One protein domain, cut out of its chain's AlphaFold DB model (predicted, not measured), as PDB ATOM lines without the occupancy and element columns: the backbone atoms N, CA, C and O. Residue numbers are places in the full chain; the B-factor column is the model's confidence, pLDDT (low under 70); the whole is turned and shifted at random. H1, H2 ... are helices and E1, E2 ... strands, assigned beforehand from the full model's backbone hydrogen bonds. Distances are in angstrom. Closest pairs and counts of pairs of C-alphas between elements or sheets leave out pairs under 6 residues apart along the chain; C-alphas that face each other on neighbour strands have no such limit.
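What this domain is: This is residues 707 to 872 of the 944 residues of an uncharacterized protein of Myxococcales bacterium (UniProt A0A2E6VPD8). Two twisted sheets lie face to face as a sandwich, their strands running nearly in line: E2, E1, E4, E10, E6 in one layer, E3, E11, E5, E9 in the other. Past edge strand E6, the small hairpin of E7 and E8 is set off from both sheets, and a long loop leads from it back to E9. The printed part has 166 residues, with strands E1 to E3, helix H1, then strands E4 to E11; the class is mostly strand. The first sheet is mixed, the second antiparallel. The whole is compact, with a radius of gyration of the C-alphas of 16.1 A and spans of 45 by 43 by 24 A.

Where its parts are: E1, residues 707 to 712, begins at C-alpha 707 (121.386, 105.438, 134.240). E2, residues 718 to 720, runs on into E3, residues 723 to 728, at 66 degrees. H1 is residues 731 to 734, E4 744 to 749. E5, residues 753 to 764, measures 32.8 A. E6 is residues 778 to 783, E7 789 to 793, E8 799 to 803. E9, residues 833 to 843, measures 31.6 A, and E10, residues 847 to 854, 22.4 A. E11, residues 860 to 871, measures 31.1 A, bends by 61 degrees at residue 863 and ends at C-alpha 871 (129.506, 123.322, 143.555).

How they stand to each other: In the five-stranded sheet, E1 is antiparallel to E2, N 711 to O 719 at 3.0 A, and parallel to E4, N 709 to O 746 at 3.0 A. E10 is antiparallel to E4, N 747 to O 849 at 2.8 A, and to E6, N 780 to O 852 at 2.9 A. In the other sheet, E11 is antiparallel to E3, N 726 to O 862 at 2.9 A, and to E5, N 759 to O 866 at 2.9 A; E5 is antiparallel to E9, N 758 to O 837 at 3.0 A. Across the sandwich, the closest C-alphas of E1 and E11, Leu 709 and Asn 866, are 6.8 A apart. The hairpin of E7 and E8 has N 791 and O 801 at 2.9 A; E7 is apart from E6 and E10. H1 is not on either sheet; it is too short for an O i to N i+4 pair, and its one O i to N i+3 pair is within hydrogen-bond range.

The domain as a whole: The farthest C-alphas, Asn 715 and Pro 795, are 49.9 A apart. The printed part has no cut. The links E5 to E6 and E8 to E9 are long; in the latter, residues 822 to 823 pair with 835 to 836 of E9. Mean pLDDT of the printed part is 87.6, with residues 765 to 773, 795 to 796 and 842 to 843 under 70.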
ATOM      1  N   TYR A 707     122.406 104.552 133.699       97.62
ATOM      2  CA  TYR A 707     121.386 105.438 134.240       97.62
ATOM      3  C   TYR A 707     121.969 106.804 134.594       97.62
ATOM      4  O   TYR A 707     122.964 106.899 135.320       97.62
ATOM      5  N   ASP A 708     121.349 107.868 134.090       97.12
ATOM      6  CA  ASP A 708     121.751 109.248 134.360       97.12
ATOM      7  C   ASP A 708     121.323 109.650 135.781       97.12
ATOM      8  O   ASP A 708     120.212 110.123 136.004       97.12
ATOM      9  N   LEU A 709     122.216 109.447 136.756       97.81
ATOM     10  CA  LEU A 709     121.976 109.752 138.172       97.81
ATOM     11  C   LEU A 709     122.114 111.249 138.467       97.81
ATOM     12  O   LEU A 709     121.393 111.796 139.301       97.81
ATOM     13  N   VAL A 710     123.073 111.904 137.805       96.88
ATOM     14  CA  VAL A 710     123.337 113.340 137.944       96.88
ATOM     15  C   VAL A 710     123.551 113.954 136.571       96.88
ATOM     16  O   VAL A 710     124.383 113.469 135.796       96.88
ATOM     17  N   ALA A 711     122.851 115.053 136.305       95.75
ATOM     18  CA  ALA A 711     123.029 115.858 135.107       95.75
ATOM     19  C   ALA A 711     123.610 117.234 135.455       95.75
ATOM     20  O   ALA A 711     123.197 117.886 136.417       95.75
ATOM     21  N   ALA A 712     124.569 117.685 134.645       91.69
ATOM     22  CA  ALA A 712     125.097 119.038 134.717       91.69
ATOM     23  C   ALA A 712     124.164 119.975 133.945       91.69
ATOM     24  O   ALA A 712     123.935 119.791 132.749       91.69
ATOM     25  N   GLU A 713     123.649 120.989 134.626       89.88
ATOM     26  CA  GLU A 713     122.702 121.947 134.072       89.88
ATOM     27  C   GLU A 713     123.422 123.139 133.432       89.88
ATOM     28  O   GLU A 713     124.490 123.572 133.874       89.88
ATOM     29  N   GLU A 714     122.796 123.756 132.425       87.12
ATOM     30  CA  GLU A 714     123.355 124.934 131.737       87.12
ATOM     31  C   GLU A 714     123.581 126.134 132.675       87.12
ATOM     32  O   GLU A 714     124.401 127.011 132.397       87.12
ATOM     33  N   ASN A 715     122.867 126.186 133.803       84.81
ATOM     34  CA  ASN A 715     122.990 127.240 134.810       84.81
ATOM     35  C   ASN A 715     124.181 127.042 135.774       84.81
ATOM     36  O   ASN A 715     124.324 127.819 136.722       84.81
ATOM     37  N   GLY A 716     125.020 126.023 135.549       84.50
ATOM     38  CA  GLY A 716     126.166 125.690 136.396       84.50
ATOM     39  C   GLY A 716     125.801 124.942 137.681       84.50
ATOM     40  O   GLY A 716     126.617 124.887 138.595       84.50
ATOM     41  N   GLN A 717     124.586 124.397 137.776       87.00
ATOM     42  CA  GLN A 717     124.149 123.525 138.869       87.00
ATOM     43  C   GLN A 717     124.159 122.054 138.433       87.00
ATOM     44  O   GLN A 717     124.388 121.738 137.267       87.00
ATOM     45  N   ALA A 718     123.920 121.158 139.385       90.56
ATOM     46  CA  ALA A 718     123.670 119.749 139.121       90.56
ATOM     47  C   ALA A 718     122.240 119.406 139.548       90.56
ATOM     48  O   ALA A 718     121.802 119.822 140.626       90.56
ATOM     49  N   SER A 719     121.525 118.655 138.717       93.88
ATOM     50  CA  SER A 719     120.269 118.005 139.088       93.88
ATOM     51  C   SER A 719     120.526 116.525 139.344       93.88
ATOM     52  O   SER A 719     121.451 115.938 138.779       93.88
ATOM     53  N   THR A 720     119.739 115.925 140.235       94.81
ATOM     54  CA  THR A 720     119.825 114.492 140.516       94.81
ATOM     55  C   THR A 720     118.519 113.807 140.168       94.81
ATOM     56  O   THR A 720     117.436 114.367 140.355       94.81
ATOM     57  N   ASN A 721     118.639 112.590 139.656       96.56
ATOM     58  CA  ASN A 721     117.535 111.712 139.318       96.56
ATOM     59  C   ASN A 721     117.712 110.430 140.139       96.56
ATOM     60  O   ASN A 721     118.500 109.575 139.745       96.56
ATOM     61  N   PRO A 722     117.118 110.326 141.339       96.62
ATOM     62  CA  PRO A 722     117.352 109.182 142.212       96.62
ATOM     63  C   PRO A 722     116.815 107.880 141.606       96.62
ATOM     64  O   PRO A 722     115.673 107.834 141.150       96.62
ATOM     65  N   LYS A 723     117.594 106.796 141.685       96.56
ATOM     66  CA  LYS A 723     117.129 105.450 141.327       96.56
ATOM     67  C   LYS A 723     116.475 104.807 142.549       96.56
ATOM     68  O   LYS A 723     117.122 104.633 143.583       96.56
ATOM     69  N   ALA A 724     115.195 104.460 142.427       95.31
ATOM     70  CA  ALA A 724     114.397 103.947 143.540       95.31
ATOM     71  C   ALA A 724     114.938 102.623 144.095       95.31
ATOM     72  O   ALA A 724     115.061 102.486 145.311       95.31
ATOM     73  N   MET A 725     115.306 101.687 143.215       94.06
ATOM     74  CA  MET A 725     115.764 100.355 143.598       94.06
ATOM     75  C   MET A 725     116.772  99.783 142.593       94.06
ATOM     76  O   MET A 725     116.730 100.109 141.404       94.06
ATOM     77  N   LEU A 726     117.687  98.942 143.077       94.81
ATOM     78  CA  LEU A 726     118.569  98.102 142.264       94.81
ATOM     79  C   LEU A 726     118.946  96.841 143.054       94.81
ATOM     80  O   LEU A 726     119.382  96.930 144.202       94.81
ATOM     81  N   MET A 727     118.835  95.672 142.437       93.06
ATOM     82  CA  MET A 727     119.264  94.385 142.971       93.06
ATOM     83  C   MET A 727     120.605  93.999 142.351       93.06
ATOM     84  O   MET A 727     120.721  93.719 141.162       93.06
ATOM     85  N   GLN A 728     121.649  93.992 143.175       92.62
ATOM     86  CA  GLN A 728     122.994  93.603 142.775       92.62
ATOM     87  C   GLN A 728     123.230  92.126 143.138       92.62
ATOM     88  O   GLN A 728     123.152  91.769 144.321       92.62
ATOM     89  N   PRO A 729     123.557  91.245 142.174       89.38
ATOM     90  CA  PRO A 729     123.752  89.828 142.454       89.38
ATOM     91  C   PRO A 729     125.057  89.557 143.210       89.38
ATOM     92  O   PRO A 729     126.024  90.320 143.143       89.38
ATOM     93  N   ALA A 730     125.103  88.407 143.885       86.06
ATOM     94  CA  ALA A 730     126.341  87.851 144.419       86.06
ATOM     95  C   ALA A 730     127.229  87.308 143.279       86.06
ATOM     96  O   ALA A 730     126.692  86.782 142.296       86.06
ATOM     97  N   PRO A 731     128.570  87.295 143.426       86.75
ATOM     98  CA  PRO A 731     129.465  86.649 142.461       86.75
ATOM     99  C   PRO A 731     129.097  85.183 142.189       86.75
ATOM    100  O   PRO A 731     129.137  84.719 141.050       86.75
ATOM    101  N   SER A 732     128.662  84.459 143.225       79.56
ATOM    102  CA  SER A 732     128.253  83.052 143.136       79.56
ATOM    103  C   SER A 732     126.991  82.826 142.293       79.56
ATOM    104  O   SER A 732     126.885  81.780 141.646       79.56
ATOM    105  N   SER A 733     126.071  83.795 142.247       78.88
ATOM    106  CA  SER A 733     124.841  83.728 141.444       78.88
ATOM    107  C   SER A 733     125.122  83.847 139.944       78.88
ATOM    108  O   SER A 733     124.472  83.193 139.135       78.88
ATOM    109  N   VAL A 734     126.133  84.634 139.569       83.31
ATOM    110  CA  VAL A 734     126.536  84.850 138.164       83.31
ATOM    111  C   VAL A 734     127.758  84.026 137.749       83.31
ATOM    112  O   VAL A 734     128.165  84.045 136.592       83.31
ATOM    113  N   GLY A 735     128.339  83.271 138.682       80.12
ATOM    114  CA  GLY A 735     129.465  82.380 138.421       80.12
ATOM    115  C   GLY A 735     130.816  83.070 138.240       80.12
ATOM    116  O   GLY A 735     131.736  82.480 137.669       80.12
ATOM    117  N   LEU A 736     130.975  84.284 138.760       86.88
ATOM    118  CA  LEU A 736     132.171  85.114 138.601       86.88
ATOM    119  C   LEU A 736     132.932  85.270 139.925       86.88
ATOM    120  O   LEU A 736     132.395  84.997 140.997       86.88
ATOM    121  N   ASP A 737     134.187  85.721 139.856       87.19
ATOM    122  CA  ASP A 737     135.011  86.012 141.049       87.19
ATOM    123  C   ASP A 737     134.585  87.318 141.758       87.19
ATOM    124  O   ASP A 737     134.892  87.558 142.924       87.19
ATOM    125  N   LEU A 738     133.886  88.173 141.019       90.50
ATOM    126  CA  LEU A 738     133.296  89.450 141.400       90.50
ATOM    127  C   LEU A 738     132.013  89.568 140.577       90.50
ATOM    128  O   LEU A 738     132.022  89.143 139.428       90.50
ATOM    129  N   ALA A 739     130.939  90.148 141.102       92.81
ATOM    130  CA  ALA A 739     129.782  90.508 140.290       92.81
ATOM    131  C   ALA A 739     129.940  91.952 139.773       92.81
ATOM    132  O   ALA A 739     129.897  92.883 140.588       92.81
ATOM    133  N   PRO A 740     130.139  92.156 138.451       95.38
ATOM    134  CA  PRO A 740     130.014  93.464 137.806       95.38
ATOM    135  C   PRO A 740     128.632  94.085 138.032       95.38
ATOM    136  O   PRO A 740     127.696  93.369 138.407       95.38
ATOM    137  N   PRO A 741     128.467  95.391 137.764       96.00
ATOM    138  CA  PRO A 741     127.198  96.051 138.018       96.00
ATOM    139  C   PRO A 741     126.100  95.451 137.137       96.00
ATOM    140  O   PRO A 741     126.374  95.046 136.006       96.00
ATOM    141  N   VAL A 742     124.864  95.435 137.625       94.62
ATOM    142  CA  VAL A 742     123.696  95.276 136.737       94.62
ATOM    143  C   VAL A 742     123.530  96.520 135.857       94.62
ATOM    144  O   VAL A 742     123.170  96.441 134.684       94.62
ATOM    145  N   MET A 743     123.852  97.683 136.426       95.94
ATOM    146  CA  MET A 743     123.690  98.995 135.818       95.94
ATOM    147  C   MET A 743     124.791  99.953 136.278       95.94
ATOM    148  O   MET A 743     125.182  99.959 137.447       95.94
ATOM    149  N   GLN A 744     125.285 100.784 135.363       97.50
ATOM    150  CA  GLN A 744     126.229 101.856 135.681       97.50
ATOM    151  C   GLN A 744     125.484 103.171 135.904       97.50
ATOM    152  O   GLN A 744     124.502 103.449 135.224       97.50
ATOM    153  N   PHE A 745     125.988 104.019 136.794       98.25
ATOM    154  CA  PHE A 745     125.450 105.359 137.014       98.25
ATOM    155  C   PHE A 745     126.337 106.401 136.348       98.25
ATOM    156  O   PHE A 745     127.535 106.477 136.632       98.25
ATOM    157  N   LYS A 746     125.753 107.220 135.478       98.06
ATOM    158  CA  LYS A 746     126.420 108.389 134.917       98.06
ATOM    159  C   LYS A 746     126.223 109.577 135.852       98.06
ATOM    160  O   LYS A 746     125.100 109.943 136.198       98.06
ATOM    161  N   VAL A 747     127.332 110.184 136.249       97.62
ATOM    162  CA  VAL A 747     127.380 111.354 137.124       97.62
ATOM    163  C   VAL A 747     128.065 112.477 136.358       97.62
ATOM    164  O   VAL A 747     129.291 112.521 136.265       97.62
ATOM    165  N   SER A 748     127.266 113.360 135.764       96.31
ATOM    166  CA  SER A 748     127.753 114.529 135.026       96.31
ATOM    167  C   SER A 748     127.673 115.751 135.930       96.31
ATOM    168  O   SER A 748     126.587 116.117 136.373       96.31
ATOM    169  N   VAL A 749     128.807 116.386 136.213       93.88
ATOM    170  CA  VAL A 749     128.893 117.522 137.140       93.88
ATOM    171  C   VAL A 749     129.412 118.781 136.444       93.88
ATOM    172  O   VAL A 749     130.268 118.692 135.555       93.88
ATOM    173  N   PRO A 750     128.907 119.971 136.815       91.88
ATOM    174  CA  PRO A 750     129.394 121.226 136.261       91.88
ATOM    175  C   PRO A 750     130.814 121.539 136.754       91.88
ATOM    176  O   PRO A 750     131.309 120.974 137.732       91.88
ATOM    177  N   ALA A 751     131.454 122.496 136.085       89.31
ATOM    178  CA  ALA A 751     132.723 123.066 136.521       89.31
ATOM    179  C   ALA A 751     132.653 123.598 137.962       89.31
ATOM    180  O   ALA A 751     131.641 124.176 138.368       89.31
ATOM    181  N   ASN A 752     133.771 123.508 138.689       87.31
ATOM    182  CA  ASN A 752     133.890 123.899 140.100       87.31
ATOM    183  C   ASN A 752     133.023 123.061 141.057       87.31
ATOM    184  O   ASN A 752     132.536 123.556 142.072       87.31
ATOM    185  N   THR A 753     132.784 121.800 140.710       88.94
ATOM    186  CA  THR A 753     132.232 120.824 141.653       88.94
ATOM    187  C   THR A 753     133.379 120.269 142.470       88.94
ATOM    188  O   THR A 753     134.228 119.642 141.859       88.94
ATOM    189  N   ASP A 754     133.380 120.453 143.789       83.06
ATOM    190  CA  ASP A 754     134.458 119.973 144.664       83.06
ATOM    191  C   ASP A 754     134.149 118.557 145.173       83.06
ATOM    192  O   ASP A 754     134.839 117.596 144.853       83.06
ATOM    193  N   ASP A 755     133.040 118.388 145.897       85.94
ATOM    194  CA  ASP A 755     132.701 117.117 146.543       85.94
ATOM    195  C   ASP A 755     131.483 116.448 145.900       85.94
ATOM    196  O   ASP A 755     130.430 117.072 145.710       85.94
ATOM    197  N   ILE A 756     131.607 115.143 145.639       94.19
ATOM    198  CA  ILE A 756     130.505 114.268 145.236       94.19
ATOM    199  C   ILE A 756     130.393 113.142 146.263       94.19
ATOM    200  O   ILE A 756     131.377 112.490 146.607       94.19
ATOM    201  N   THR A 757     129.192 112.884 146.773       96.06
ATOM    202  CA  THR A 757     128.938 111.723 147.641       96.06
ATOM    203  C   THR A 757     127.733 110.952 147.148       96.06
ATOM    204  O   THR A 757     126.626 111.489 147.125       96.06
ATOM    205  N   LEU A 758     127.946 109.686 146.790       97.69
ATOM    206  CA  LEU A 758     126.864 108.742 146.512       97.69
ATOM    207  C   LEU A 758     126.262 108.264 147.823       97.69
ATOM    208  O   LEU A 758     126.998 108.020 148.781       97.69
ATOM    209  N   ILE A 759     124.944 108.120 147.851       97.44
ATOM    210  CA  ILE A 759     124.179 107.697 149.023       97.44
ATOM    211  C   ILE A 759     123.080 106.718 148.610       97.44
ATOM    212  O   ILE A 759     122.471 106.887 147.557       97.44
ATOM    213  N   TRP A 760     122.836 105.697 149.426       97.06
ATOM    214  CA  TRP A 760     121.714 104.763 149.274       97.06
ATOM    215  C   TRP A 760     121.399 104.089 150.614       97.06
ATOM    216  O   TRP A 760     122.180 104.187 151.562       97.06
ATOM    217  N   SER A 761     120.273 103.391 150.698       95.19
ATOM    218  CA  SER A 761     119.989 102.420 151.762       95.19
ATOM    219  C   SER A 761     120.193 101.009 151.225       95.19
ATOM    220  O   SER A 761     119.869 100.744 150.071       95.19
ATOM    221  N   GLN A 762     120.735 100.096 152.025       93.69
ATOM    222  CA  GLN A 762     121.079  98.750 151.570       93.69
ATOM    223  C   GLN A 762     120.558  97.669 152.512       93.69
ATOM    224  O   GLN A 762     120.792  97.740 153.715       93.69
ATOM    225  N   ALA A 763     119.934  96.637 151.950       88.56
ATOM    226  CA  ALA A 763     119.599  95.390 152.632       88.56
ATOM    227  C   ALA A 763     120.460  94.229 152.103       88.56
ATOM    228  O   ALA A 763     121.004  94.290 150.993       88.56
ATOM    229  N   ALA A 764     120.585  93.160 152.894       79.06
ATOM    230  CA  ALA A 764     121.131  91.898 152.403       79.06
ATOM    231  C   ALA A 764     120.226  91.347 151.287       79.06
ATOM    232  O   ALA A 764     119.004  91.377 151.410       79.06
ATOM    233  N   GLY A 765     120.811  90.876 150.187       60.75
ATOM    234  CA  GLY A 765     120.038  90.333 149.071       60.75
ATOM    235  C   GLY A 765     119.708  88.854 149.273       60.75
ATOM    236  O   GLY A 765     120.615  88.065 149.541       60.75
ATOM    237  N   GLY A 766     118.442  88.481 149.070       49.97
ATOM    238  CA  GLY A 766     117.958  87.099 149.060       49.97
ATOM    239  C   GLY A 766     116.550  86.962 149.643       49.97
ATOM    240  O   GLY A 766     116.411  87.004 150.859       49.97
ATOM    241  N   GLY A 767     115.555  86.747 148.772       43.19
ATOM    242  CA  GLY A 767     114.191  86.308 149.104       43.19
ATOM    243  C   GLY A 767     113.328  87.263 149.944       43.19
ATOM    244  O   GLY A 767     113.827  88.133 150.655       43.19
ATOM    245  N   LEU A 768     112.014  87.026 149.879       33.00
ATOM    246  CA  LEU A 768     110.867  87.805 150.387       33.00
ATOM    247  C   LEU A 768     110.952  88.325 151.847       33.00
ATOM    248  O   LEU A 768     110.153  89.161 152.245       33.00
ATOM    249  N   PHE A 769     111.912  87.863 152.659       30.97
ATOM    250  CA  PHE A 769     111.990  88.148 154.101       30.97
ATOM    251  C   PHE A 769     113.292  88.796 154.587       30.97
ATOM    252  O   PHE A 769     113.503  88.827 155.796       30.97
ATOM    253  N   GLY A 770     114.164  89.290 153.698       39.81
ATOM    254  CA  GLY A 770     115.269  90.192 154.061       39.81
ATOM    255  C   GLY A 770     115.997  89.825 155.363       39.81
ATOM    256  O   GLY A 770     115.790  90.445 156.402       39.81
ATOM    257  N   GLY A 771     116.857  88.807 155.325       47.78
ATOM    258  CA  GLY A 771     117.600  88.351 156.501       47.78
ATOM    259  C   GLY A 771     119.077  88.156 156.191       47.78
ATOM    260  O   GLY A 771     119.429  87.369 155.316       47.78
ATOM    261  N   GLY A 772     119.951  88.855 156.915       60.44
ATOM    262  CA  GLY A 772     121.400  88.684 156.814       60.44
ATOM    263  C   GLY A 772     122.184  89.956 157.119       60.44
ATOM    264  O   GLY A 772     121.630  91.052 157.187       60.44
ATOM    265  N   ASP A 773     123.495  89.804 157.290       68.31
ATOM    266  CA  ASP A 773     124.392  90.943 157.455       68.31
ATOM    267  C   ASP A 773     124.525  91.710 156.129       68.31
ATOM    268  O   ASP A 773     124.792  91.135 155.070       68.31
ATOM    269  N   VAL A 774     124.360  93.034 156.185       82.44
ATOM    270  CA  VAL A 774     124.547  93.917 155.028       82.44
ATOM    271  C   VAL A 774     126.026  93.904 154.627       82.44
ATOM    272  O   VAL A 774     126.882  94.419 155.348       82.44
ATOM    273  N   THR A 775     126.337  93.320 153.466       84.44
ATOM    274  CA  THR A 775     127.713  93.232 152.953       84.44
ATOM    275  C   THR A 775     128.105  94.510 152.199       84.44
ATOM    276  O   THR A 775     127.399  94.915 151.276       84.44
ATOM    277  N   PRO A 776     129.216  95.184 152.547       88.56
ATOM    278  CA  PRO A 776     129.635  96.393 151.845       88.56
ATOM    279  C   PRO A 776     129.901  96.143 150.355       88.56
ATOM    280  O   PRO A 776     130.672  95.253 149.993       88.56
ATOM    281  N   LEU A 777     129.311  96.971 149.493       93.69
ATOM    282  CA  LEU A 777     129.619  96.974 148.065       93.69
ATOM    283  C   LEU A 777     130.927  97.714 147.782       93.69
ATOM    284  O   LEU A 777     131.364  98.575 148.552       93.69
ATOM    285  N   LYS A 778     131.539  97.395 146.642       94.38
ATOM    286  CA  LYS A 778     132.679  98.138 146.100       94.38
ATOM    287  C   LYS A 778     132.206  99.106 145.027       94.38
ATOM    288  O   LYS A 778     131.341  98.760 144.228       94.38
ATOM    289  N   VAL A 779     132.788 100.297 144.989       95.25
ATOM    290  CA  VAL A 779     132.421 101.358 144.050       95.25
ATOM    291  C   VAL A 779     133.606 101.662 143.144       95.25
ATOM    292  O   VAL A 779     134.644 102.142 143.593       95.25
ATOM    293  N   LEU A 780     133.454 101.384 141.851       95.38
ATOM    294  CA  LEU A 780     134.401 101.809 140.822       95.38
ATOM    295  C   LEU A 780     133.921 103.133 140.232       95.38
ATOM    296  O   LEU A 780     132.812 103.197 139.709       95.38
ATOM    297  N   VAL A 781     134.768 104.161 140.274       94.62
ATOM    298  CA  VAL A 781     134.514 105.472 139.661       94.62
ATOM    299  C   VAL A 781     135.541 105.702 138.560       94.62
ATOM    300  O   VAL A 781     136.743 105.677 138.823       94.62
ATOM    301  N   ALA A 782     135.081 105.941 137.333       95.00
ATOM    302  CA  ALA A 782     135.940 106.258 136.198       95.00
ATOM    303  C   ALA A 782     135.527 107.593 135.566       95.00
ATOM    304  O   ALA A 782     134.365 107.776 135.213       95.00
ATOM    305  N   GLU A 783     136.478 108.517 135.405       94.25
ATOM    306  CA  GLU A 783     136.286 109.765 134.655       94.25
ATOM    307  C   GLU A 783     136.330 109.460 133.150       94.25
ATOM    308  O   GLU A 783     137.391 109.157 132.600       94.25
ATOM    309  N   THR A 784     135.170 109.455 132.497       94.44
ATOM    310  CA  THR A 784     135.003 109.108 131.078       94.44
ATOM    311  C   THR A 784     133.623 109.552 130.595       94.44
ATOM    312  O   THR A 784     132.666 109.546 131.365       94.44
ATOM    313  N   ASP A 785     133.506 109.904 129.313       92.50
ATOM    314  CA  ASP A 785     132.219 110.213 128.669       92.50
ATOM    315  C   ASP A 785     131.504 108.965 128.126       92.50
ATOM    316  O   ASP A 785     130.330 109.027 127.755       92.50
ATOM    317  N   ALA A 786     132.223 107.846 128.024       95.25
ATOM    318  CA  ALA A 786     131.706 106.574 127.535       95.25
ATOM    319  C   ALA A 786     131.587 105.545 128.672       95.25
ATOM    320  O   ALA A 786     132.419 105.574 129.588       95.25
ATOM    321  N   PRO A 787     130.634 104.594 128.577       96.25
ATOM    322  CA  PRO A 787     130.457 103.542 129.575       96.25
ATOM    323  C   PRO A 787     131.713 102.691 129.766       96.25
ATOM    324  O   PRO A 787     132.492 102.488 128.831       96.25
ATOM    325  N   ILE A 788     131.879 102.155 130.974       96.75
ATOM    326  CA  ILE A 788     132.926 101.175 131.266       96.75
ATOM    327  C   ILE A 788     132.551  99.860 130.574       96.75
ATOM    328  O   ILE A 788     131.423  99.388 130.711       96.75
ATOM    329  N   GLU A 789     133.496  99.257 129.855       96.25
ATOM    330  CA  GLU A 789     133.319  97.951 129.225       96.25
ATOM    331  C   GLU A 789     133.964  96.839 130.058       96.25
ATOM    332  O   GLU A 789     135.151  96.884 130.377       96.25
ATOM    333  N   TRP A 790     133.204  95.798 130.378       94.88
ATOM    334  CA  TRP A 790     133.673  94.629 131.114       94.88
ATOM    335  C   TRP A 790     134.110  93.519 130.160       94.88
ATOM    336  O   TRP A 790     133.406  93.163 129.213       94.88
ATOM    337  N   LYS A 791     135.283  92.939 130.421       93.00
ATOM    338  CA  LYS A 791     135.746  91.705 129.771       93.00
ATOM    339  C   LYS A 791     135.955  90.629 130.820       93.00
ATOM    340  O   LYS A 791     136.359  90.924 131.939       93.00
ATOM    341  N   TYR A 792     135.715  89.383 130.439       89.69
ATOM    342  CA  TYR A 792     135.735  88.244 131.349       89.69
ATOM    343  C   TYR A 792     136.931  87.357 131.012       89.69
ATOM    344  O   TYR A 792     136.932  86.605 130.035       89.69
ATOM    345  N   GLU A 793     137.996  87.527 131.784       84.12
ATOM    346  CA  GLU A 793     139.317  86.956 131.552       84.12
ATOM    347  C   GLU A 793     139.630  85.840 132.567       84.12
ATOM    348  O   GLU A 793     138.786  85.417 133.358       84.12
ATOM    349  N   GLY A 794     140.860  85.324 132.533       76.12
ATOM    350  CA  GLY A 794     141.318  84.304 133.477       76.12
ATOM    351  C   GLY A 794     140.799  82.888 133.180       76.12
ATOM    352  O   GLY A 794     140.240  82.621 132.110       76.12
ATOM    353  N   PRO A 795     141.045  81.926 134.090       64.56
ATOM    354  CA  PRO A 795     140.592  80.548 133.934       64.56
ATOM    355  C   PRO A 795     139.072  80.485 133.746       64.56
ATOM    356  O   PRO A 795     138.320  80.988 134.574       64.56
ATOM    357  N   ASN A 796     138.628  79.861 132.653       66.62
ATOM    358  CA  ASN A 796     137.215  79.727 132.277       66.62
ATOM    359  C   ASN A 796     136.462  81.063 132.074       66.62
ATOM    360  O   ASN A 796     135.238  81.042 132.017       66.62
ATOM    361  N   GLY A 797     137.163  82.199 131.941       75.44
ATOM    362  CA  GLY A 797     136.539  83.507 131.704       75.44
ATOM    363  C   GLY A 797     135.706  84.011 132.885       75.44
ATOM    364  O   GLY A 797     134.604  84.499 132.678       75.44
ATOM    365  N   ARG A 798     136.191  83.830 134.120       82.00
ATOM    366  CA  ARG A 798     135.446  84.146 135.356       82.00
ATOM    367  C   ARG A 798     135.887  85.429 136.051       82.00
ATOM    368  O   ARG A 798     135.214  85.867 136.981       82.00
ATOM    369  N   THR A 799     137.003  86.014 135.623       88.50
ATOM    370  CA  THR A 799     137.583  87.208 136.238       88.50
ATOM    371  C   THR A 799     137.135  88.445 135.458       88.50
ATOM    372  O   THR A 799     137.604  88.643 134.334       88.50
ATOM    373  N   PRO A 800     136.238  89.286 136.000       92.06
ATOM    374  CA  PRO A 800     135.782  90.482 135.307       92.06
ATOM    375  C   PRO A 800     136.824  91.597 135.419       92.06
ATOM    376  O   PRO A 800     137.250  91.954 136.520       92.06
ATOM    377  N   THR A 801     137.191  92.179 134.283       92.88
ATOM    378  CA  THR A 801     138.180  93.253 134.167       92.88
ATOM    379  C   THR A 801     137.545  94.458 133.454       92.88
ATOM    380  O   THR A 801     137.041  94.289 132.338       92.88
ATOM    381  N   PRO A 802     137.563  95.668 134.047       95.38
ATOM    382  CA  PRO A 802     136.997  96.872 133.437       95.38
ATOM    383  C   PRO A 802     137.961  97.559 132.450       95.38
ATOM    384  O   PRO A 802     139.166  97.681 132.689       95.38
ATOM    385  N   TYR A 803     137.410  98.073 131.353       96.06
ATOM    386  CA  TYR A 803     138.101  98.795 130.284       96.06
ATOM    387  C   TYR A 803     137.377 100.096 129.944       96.06
ATOM    388  O   TYR A 803     136.156 100.191 130.024       96.06
ATOM    389  N   PHE A 804     138.140 101.096 129.520       95.69
ATOM    390  CA  PHE A 804     137.593 102.243 128.810       95.69
ATOM    391  C   PHE A 804     137.186 101.831 127.390       95.69
ATOM    392  O   PHE A 804     137.708 100.859 126.836       95.69
ATOM    393  N   ALA A 805     136.307 102.615 126.763       90.25
ATOM    394  CA  ALA A 805     135.827 102.362 125.400       90.25
ATOM    395  C   ALA A 805     136.943 102.348 124.329       90.25
ATOM    396  O   ALA A 805     136.770 101.777 123.254       90.25
ATOM    397  N   ASP A 806     138.106 102.949 124.605       92.06
ATOM    398  CA  ASP A 806     139.283 102.888 123.724       92.06
ATOM    399  C   ASP A 806     140.087 101.576 123.854       92.06
ATOM    400  O   ASP A 806     141.071 101.360 123.139       92.06
ATOM    401  N   GLY A 807     139.664 100.682 124.752       91.25
ATOM    402  CA  GLY A 807     140.274  99.387 125.023       91.25
ATOM    403  C   GLY A 807     141.417  99.417 126.039       91.25
ATOM    404  O   GLY A 807     141.999  98.359 126.297       91.25
ATOM    405  N   SER A 808     141.748 100.571 126.622       93.44
ATOM    406  CA  SER A 808     142.685 100.659 127.746       93.44
ATOM    407  C   SER A 808     142.030 100.191 129.052       93.44
ATOM    408  O   SER A 808     140.818 100.264 129.222       93.44
ATOM    409  N   THR A 809     142.817  99.631 129.971       90.88
ATOM    410  CA  THR A 809     142.305  99.116 131.253       90.88
ATOM    411  C   THR A 809     141.943 100.260 132.189       90.88
ATOM    412  O   THR A 809     142.759 101.171 132.370       90.88
ATOM    413  N   VAL A 810     140.794 100.173 132.859       92.19
ATOM    414  CA  VAL A 810     140.479 101.077 133.972       92.19
ATOM    415  C   VAL A 810     141.346 100.675 135.172       92.19
ATOM    416  O   VAL A 810     141.367  99.492 135.521       92.19
ATOM    417  N   PRO A 811     142.093 101.602 135.806       84.81
ATOM    418  CA  PRO A 811     142.843 101.294 137.019       84.81
ATOM    419  C   PRO A 811     141.901 100.802 138.124       84.81
ATOM    420  O   PRO A 811     141.113 101.570 138.665       84.81
ATOM    421  N   PHE A 812     141.974  99.510 138.438       80.56
ATOM    422  CA  PHE A 812     141.090  98.856 139.396       80.56
ATOM    423  C   PHE A 812     141.854  97.749 140.125       80.56
ATOM    424  O   PHE A 812     142.342  96.806 139.500       80.56
ATOM    425  N   ASP A 813     141.966  97.868 141.448       82.25
ATOM    426  CA  ASP A 813     142.429  96.791 142.321       82.25
ATOM    427  C   ASP A 813     141.272  96.377 143.223       82.25
ATOM    428  O   ASP A 813     140.890  97.096 144.139       82.25
ATOM    429  N   ILE A 814     140.716  95.194 142.974       77.06
ATOM    430  CA  ILE A 814     139.599  94.661 143.755       77.06
ATOM    431  C   ILE A 814     139.932  94.538 145.253       77.06
ATOM    432  O   ILE A 814     139.016  94.497 146.068       77.06
ATOM    433  N   GLN A 815     141.204  94.466 145.652       81.62
ATOM    434  CA  GLN A 815     141.612  94.359 147.060       81.62
ATOM    435  C   GLN A 815     141.777  95.721 147.751       81.62
ATOM    436  O   GLN A 815     142.034  95.770 148.956       81.62
ATOM    437  N   ALA A 816     141.623  96.817 147.012       84.25
ATOM    438  CA  ALA A 816     141.785  98.169 147.515       84.25
ATOM    439  C   ALA A 816     140.669  98.544 148.506       84.25
ATOM    440  O   ALA A 816     139.479  98.499 148.190       84.25
ATOM    441  N   SER A 817     141.060  98.915 149.728       83.81
ATOM    442  CA  SER A 817     140.124  99.252 150.810       83.81
ATOM    443  C   SER A 817     139.341 100.540 150.558       83.81
ATOM    444  O   SER A 817     138.247 100.704 151.084       83.81
ATOM    445  N   GLU A 818     139.894 101.446 149.755       84.19
ATOM    446  CA  GLU A 818     139.290 102.721 149.373       84.19
ATOM    447  C   GLU A 818     138.073 102.568 148.459       84.19
ATOM    448  O   GLU A 818     137.289 103.501 148.367       84.19
ATOM    449  N   LEU A 819     137.886 101.403 147.827       86.69
ATOM    450  CA  LEU A 819     136.715 101.119 146.993       86.69
ATOM    451  C   LEU A 819     135.501 100.684 147.817       86.69
ATOM    452  O   LEU A 819     134.404 100.598 147.277       86.69
ATOM    453  N   ILE A 820     135.684 100.349 149.095       89.69
ATOM    454  CA  ILE A 820     134.626  99.791 149.939       89.69
ATOM    455  C   ILE A 820     133.701 100.918 150.405       89.69
ATOM    456  O   ILE A 820     134.140 101.876 151.044       89.69
ATOM    457  N   ALA A 821     132.407 100.785 150.117       91.75
ATOM    458  CA  ALA A 821     131.394 101.725 150.572       91.75
ATOM    459  C   ALA A 821     131.252 101.723 152.101       91.75
ATOM    460  O   ALA A 821     131.331 100.683 152.758       91.75
ATOM    461  N   SER A 822     131.025 102.904 152.679       93.94
ATOM    462  CA  SER A 822     130.860 103.054 154.125       93.94
ATOM    463  C   SER A 822     129.433 102.702 154.529       93.94
ATOM    464  O   SER A 822     128.511 103.468 154.251       93.94
ATOM    465  N   VAL A 823     129.259 101.564 155.205       92.25
ATOM    466  CA  VAL A 823     127.961 101.070 155.693       92.25
ATOM    467  C   VAL A 823     127.726 101.526 157.135       92.25
ATOM    468  O   VAL A 823     128.577 101.345 158.010       92.25
ATOM    469  N   GLY A 824     126.581 102.163 157.377       92.19
ATOM    470  CA  GLY A 824     126.120 102.581 158.698       92.19
ATOM    471  C   GLY A 824     125.524 101.435 159.520       92.19
ATOM    472  O   GLY A 824     125.641 100.264 159.179       92.19
ATOM    473  N   ALA A 825     124.875 101.775 160.635       88.56
ATOM    474  CA  ALA A 825     124.153 100.784 161.428       88.56
ATOM    475  C   ALA A 825     122.848 100.383 160.728       88.56
ATOM    476  O   ALA A 825     122.107 101.261 160.286       88.56
ATOM    477  N   THR A 826     122.569  99.081 160.673       85.75
ATOM    478  CA  THR A 826     121.298  98.544 160.181       85.75
ATOM    479  C   THR A 826     120.146  99.009 161.065       85.75
ATOM    480  O   THR A 826     120.222  98.943 162.295       85.75
ATOM    481  N   ASP A 827     119.083  99.495 160.437       80.88
ATOM    482  CA  ASP A 827     117.814  99.773 161.088       80.88
ATOM    483  C   ASP A 827     117.102  98.451 161.399       80.88
ATOM    484  O   ASP A 827     116.871  97.627 160.520       80.88
ATOM    485  N   ASN A 828     116.748  98.253 162.668       75.19
ATOM    486  CA  ASN A 828     116.106  97.025 163.133       75.19
ATOM    487  C   ASN A 828     114.674  96.853 162.605       75.19
ATOM    488  O   ASN A 828     114.154  95.747 162.687       75.19
ATOM    489  N   ASN A 829     114.031  97.925 162.129       73.06
ATOM    490  CA  ASN A 829     112.663  97.853 161.618       73.06
ATOM    491  C   ASN A 829     112.633  97.497 160.130       73.06
ATOM    492  O   ASN A 829     111.859  96.638 159.733       73.06
ATOM    493  N   SER A 830     113.471  98.149 159.322       76.50
ATOM    494  CA  SER A 830     113.498  97.948 157.868       76.50
ATOM    495  C   SER A 830     114.527  96.913 157.407       76.50
ATOM    496  O   SER A 830     114.515  96.509 156.249       76.50
ATOM    497  N   GLY A 831     115.476  96.524 158.266       80.81
ATOM    498  CA  GLY A 831     116.612  95.683 157.880       80.81
ATOM    499  C   GLY A 831     117.616  96.383 156.953       80.81
ATOM    500  O   GLY A 831     118.539  95.743 156.448       80.81
ATOM    501  N   GLN A 832     117.469  97.695 156.728       88.94
ATOM    502  CA  GLN A 832     118.305  98.473 155.816       88.94
ATOM    503  C   GLN A 832     119.389  99.249 156.571       88.94
ATOM    504  O   GLN A 832     119.150  99.804 157.642       88.94
ATOM    505  N   ALA A 833     120.586  99.351 156.000       91.62
ATOM    506  CA  ALA A 833     121.662 100.205 156.496       91.62
ATOM    507  C   ALA A 833     121.905 101.379 155.532       91.62
ATOM    508  O   ALA A 833     121.970 101.160 154.321       91.62
ATOM    509  N   PRO A 834     122.087 102.621 156.020       95.62
ATOM    510  CA  PRO A 834     122.478 103.732 155.164       95.62
ATOM    511  C   PRO A 834     123.925 103.547 154.705       95.62
ATOM    512  O   PRO A 834     124.807 103.239 155.510       95.62
ATOM    513  N   VAL A 835     124.185 103.779 153.426       96.62
ATOM    514  CA  VAL A 835     125.497 103.624 152.803       96.62
ATOM    515  C   VAL A 835     125.887 104.913 152.094       96.62
ATOM    516  O   VAL A 835     125.048 105.603 151.516       96.62
ATOM    517  N   ASN A 836     127.169 105.265 152.168       96.19
ATOM    518  CA  ASN A 836     127.717 106.393 151.428       96.19
ATOM    519  C   ASN A 836     129.106 106.097 150.856       96.19
ATOM    520  O   ASN A 836     129.877 105.306 151.409       96.19
ATOM    521  N   TYR A 837     129.417 106.765 149.748       96.50
ATOM    522  CA  TYR A 837     130.716 106.705 149.093       96.50
ATOM    523  C   TYR A 837     131.113 108.096 148.565       96.50
ATOM    524  O   TYR A 837     130.606 108.520 147.519       96.50
ATOM    525  N   PRO A 838     131.970 108.838 149.291       94.62
ATOM    526  CA  PRO A 838     132.494 110.114 148.824       94.62
ATOM    527  C   PRO A 838     133.624 109.907 147.810       94.62
ATOM    528  O   PRO A 838     134.508 109.072 148.010       94.62
ATOM    529  N   PHE A 839     133.641 110.712 146.753       91.31
ATOM    530  CA  PHE A 839     134.782 110.835 145.852       91.31
ATOM    531  C   PHE A 839     134.954 112.290 145.402       91.31
ATOM    532  O   PHE A 839     133.984 113.026 145.230       91.31
ATOM    533  N   ASN A 840     136.210 112.712 145.263       80.88
ATOM    534  CA  ASN A 840     136.551 114.109 145.011       80.88
ATOM    535  C   ASN A 840     136.570 114.413 143.506       80.88
ATOM    536  O   ASN A 840     137.080 113.612 142.712       80.88
ATOM    537  N   ASN A 841     136.080 115.591 143.133       78.50
ATOM    538  CA  ASN A 841     136.293 116.191 141.831       78.50
ATOM    539  C   ASN A 841     137.163 117.453 141.979       78.50
ATOM    540  O   ASN A 841     136.674 118.570 141.986       78.50
ATOM    541  N   ASP A 842     138.487 117.307 142.022       69.25
ATOM    542  CA  ASP A 842     139.393 118.469 142.020       69.25
ATOM    543  C   ASP A 842     139.503 119.077 140.600       69.25
ATOM    544  O   ASP A 842     140.562 119.007 139.961       69.25
ATOM    545  N   SER A 843     138.412 119.614 140.036       68.88
ATOM    546  CA  SER A 843     138.421 120.166 138.676       68.88
ATOM    547  C   SER A 843     137.622 121.445 138.460       68.88
ATOM    548  O   SER A 843     136.456 121.591 138.819       68.88
ATOM    549  N   CYS A 844     138.274 122.344 137.727       82.06
ATOM    550  CA  CYS A 844     137.703 123.572 137.190       82.06
ATOM    551  C   CYS A 844     136.882 123.367 135.921       82.06
ATOM    552  O   CYS A 844     136.288 124.323 135.430       82.06
ATOM    553  N   ASP A 845     136.860 122.147 135.395       88.12
ATOM    554  CA  ASP A 845     136.139 121.793 134.186       88.12
ATOM    555  C   ASP A 845     134.923 120.932 134.543       88.12
ATOM    556  O   ASP A 845     134.892 120.253 135.572       88.12
ATOM    557  N   ALA A 846     133.900 120.981 133.690       90.44
ATOM    558  CA  ALA A 846     132.796 120.036 133.779       90.44
ATOM    559  C   ALA A 846     133.314 118.624 133.485       90.44
ATOM    560  O   ALA A 846     134.171 118.444 132.615       90.44
ATOM    561  N   LYS A 847     132.780 117.632 134.198       93.06
ATOM    562  CA  LYS A 847     133.234 116.246 134.096       93.06
ATOM    563  C   LYS A 847     132.092 115.255 134.083       93.06
ATOM    564  O   LYS A 847     131.049 115.480 134.692       93.06
ATOM    565  N   THR A 848     132.362 114.124 133.447       95.62
ATOM    566  CA  THR A 848     131.495 112.953 133.438       95.62
ATOM    567  C   THR A 848     132.206 111.803 134.129       95.62
ATOM    568  O   THR A 848     133.361 111.489 133.825       95.62
ATOM    569  N   TYR A 849     131.499 111.154 135.046       96.38
ATOM    570  CA  TYR A 849     131.932 109.919 135.675       96.38
ATOM    571  C   TYR A 849     130.959 108.795 135.350       96.38
ATOM    572  O   TYR A 849     129.745 108.990 135.392       96.38
ATOM    573  N   HIS A 850     131.493 107.605 135.099       97.38
ATOM    574  CA  HIS A 850     130.733 106.363 135.148       97.38
ATOM    575  C   HIS A 850     131.068 105.628 136.440       97.38
ATOM    576  O   HIS A 850     132.237 105.373 136.749       97.38
ATOM    577  N   VAL A 851     130.026 105.297 137.196       97.19
ATOM    578  CA  VAL A 851     130.121 104.615 138.481       97.19
ATOM    579  C   VAL A 851     129.533 103.216 138.364       97.19
ATOM    580  O   VAL A 851     128.417 103.044 137.882       97.19
ATOM    581  N   SER A 852     130.270 102.211 138.828       96.69
ATOM    582  CA  SER A 852     129.809 100.823 138.915       96.69
ATOM    583  C   SER A 852     129.786 100.359 140.368       96.69
ATOM    584  O   SER A 852     130.796 100.468 141.065       96.69
ATOM    585  N   LEU A 853     128.649  99.815 140.803       95.81
ATOM    586  CA  LEU A 853     128.496  99.168 142.106       95.81
ATOM    587  C   LEU A 853     128.742  97.666 141.938       95.81
ATOM    588  O   LEU A 853     128.161  97.033 141.062       95.81
ATOM    589  N   LEU A 854     129.652  97.111 142.731       95.19
ATOM    590  CA  LEU A 854     130.206  95.773 142.542       95.19
ATOM    591  C   LEU A 854     130.027  94.963 143.822       95.19
ATOM    592  O   LEU A 854     130.329  95.458 144.913       95.19
ATOM    593  N   SER A 855     129.623  93.701 143.697       92.69
ATOM    594  CA  SER A 855     129.602  92.778 144.836       92.69
ATOM    595  C   SER A 855     130.785  91.818 144.789       92.69
ATOM    596  O   SER A 855     131.098  91.262 143.738       92.69
ATOM    597  N   SER A 856     131.432  91.599 145.937       89.19
ATOM    598  CA  SER A 856     132.496  90.602 146.109       89.19
ATOM    599  C   SER A 856     132.128  89.428 147.016       89.19
ATOM    600  O   SER A 856     132.939  88.520 147.160       89.19
ATOM    601  N   GLU A 857     130.946  89.439 147.637       83.25
ATOM    602  CA  GLU A 857     130.547  88.414 148.614       83.25
ATOM    603  C   GLU A 857     129.091  87.986 148.415       83.25
ATOM    604  O   GLU A 857     128.835  86.909 147.877       83.25
ATOM    605  N   GLY A 858     128.143  88.830 148.831       83.25
ATOM    606  CA  GLY A 858     126.711  88.541 148.816       83.25
ATOM    607  C   GLY A 858     125.928  89.418 147.846       83.25
ATOM    608  O   GLY A 858     126.417  90.427 147.347       83.25
ATOM    609  N   SER A 859     124.690  89.035 147.571       86.62
ATOM    610  CA  SER A 859     123.744  89.908 146.883       86.62
ATOM    611  C   SER A 859     123.371  91.085 147.781       86.62
ATOM    612  O   SER A 859     123.430  90.984 149.009       86.62
ATOM    613  N   ALA A 860     122.967  92.193 147.173       90.00
ATOM    614  CA  ALA A 860     122.503  93.376 147.880       90.00
ATOM    615  C   ALA A 860     121.285  93.962 147.176       90.00
ATOM    616  O   ALA A 860     121.260  94.041 145.949       90.00
ATOM    617  N   THR A 861     120.322  94.429 147.961       91.69
ATOM    618  CA  THR A 861     119.224  95.253 147.455       91.69
ATOM    619  C   THR A 861     119.470  96.684 147.895       91.69
ATOM    620  O   THR A 861     119.649  96.954 149.085       91.69
ATOM    621  N   LEU A 862     119.548  97.591 146.930       94.06
ATOM    622  CA  LEU A 862     119.831  99.002 147.128       94.06
ATOM    623  C   LEU A 862     118.548  99.792 146.907       94.06
ATOM    624  O   LEU A 862     117.847  99.554 145.929       94.06
ATOM    625  N   TYR A 863     118.295 100.766 147.773       94.69
ATOM    626  CA  TYR A 863     117.134 101.642 147.729       94.69
ATOM    627  C   TYR A 863     117.563 103.106 147.718       94.69
ATOM    628  O   TYR A 863     118.521 103.487 148.399       94.69
ATOM    629  N   ASN A 864     116.810 103.942 147.006       95.69
ATOM    630  CA  ASN A 864     116.974 105.397 146.965       95.69
ATOM    631  C   ASN A 864     118.413 105.834 146.640       95.69
ATOM    632  O   ASN A 864     118.988 106.685 147.325       95.69
ATOM    633  N   ILE A 865     119.005 105.232 145.607       98.00
ATOM    634  CA  ILE A 865     120.357 105.554 145.149       98.00
ATOM    635  C   ILE A 865     120.348 106.983 144.615       98.00
ATOM    636  O   ILE A 865     119.608 107.317 143.691       98.00
ATOM    637  N   ASN A 866     121.169 107.838 145.209       97.62
ATOM    638  CA  ASN A 866     121.227 109.259 144.904       97.62
ATOM    639  C   ASN A 866     122.663 109.778 145.053       97.62
ATOM    640  O   ASN A 866     123.562 109.081 145.530       97.62
ATOM    641  N   ALA A 867     122.881 111.029 144.666       96.62
ATOM    642  CA  ALA A 867     124.133 111.734 144.866       96.62
ATOM    643  C   ALA A 867     123.891 113.080 145.553       96.62
ATOM    644  O   ALA A 867     122.864 113.730 145.374       96.62
ATOM    645  N   THR A 868     124.875 113.528 146.318       94.38
ATOM    646  CA  THR A 868     124.985 114.919 146.762       94.38
ATOM    647  C   THR A 868     126.185 115.540 146.068       94.38
ATOM    648  O   THR A 868     127.243 114.917 145.986       94.38
ATOM    649  N   VAL A 869     125.996 116.743 145.526       92.12
ATOM    650  CA  VAL A 869     126.989 117.445 144.708       92.12
ATOM    651  C   VAL A 869     127.173 118.850 145.267       92.12
ATOM    652  O   VAL A 869     126.200 119.597 145.396       92.12
ATOM    653  N   SER A 870     128.410 119.207 145.608       88.00
ATOM    654  CA  SER A 870     128.766 120.541 146.092       88.00
ATOM    655  C   SER A 870     129.504 121.321 145.010       88.00
ATOM    656  O   SER A 870     130.615 120.958 144.633       88.00
ATOM    657  N   VAL A 871     128.897 122.411 144.534       81.94
ATOM    658  CA  VAL A 871     129.506 123.322 143.555       81.94
ATOM    659  C   VAL A 871     130.016 124.571 144.278       81.94
ATOM    660  O   VAL A 871     129.213 125.362 144.779       81.94
ATOM    661  N   ASP A 872     131.335 124.772 144.321       76.19
ATOM    662  CA  ASP A 872     131.959 125.996 144.829       76.19
ATOM    663  C   ASP A 872     132.473 126.860 143.672       76.19
ATOM    664  O   ASP A 872     133.584 126.707 143.173       76.19
TER     665      ASP A 872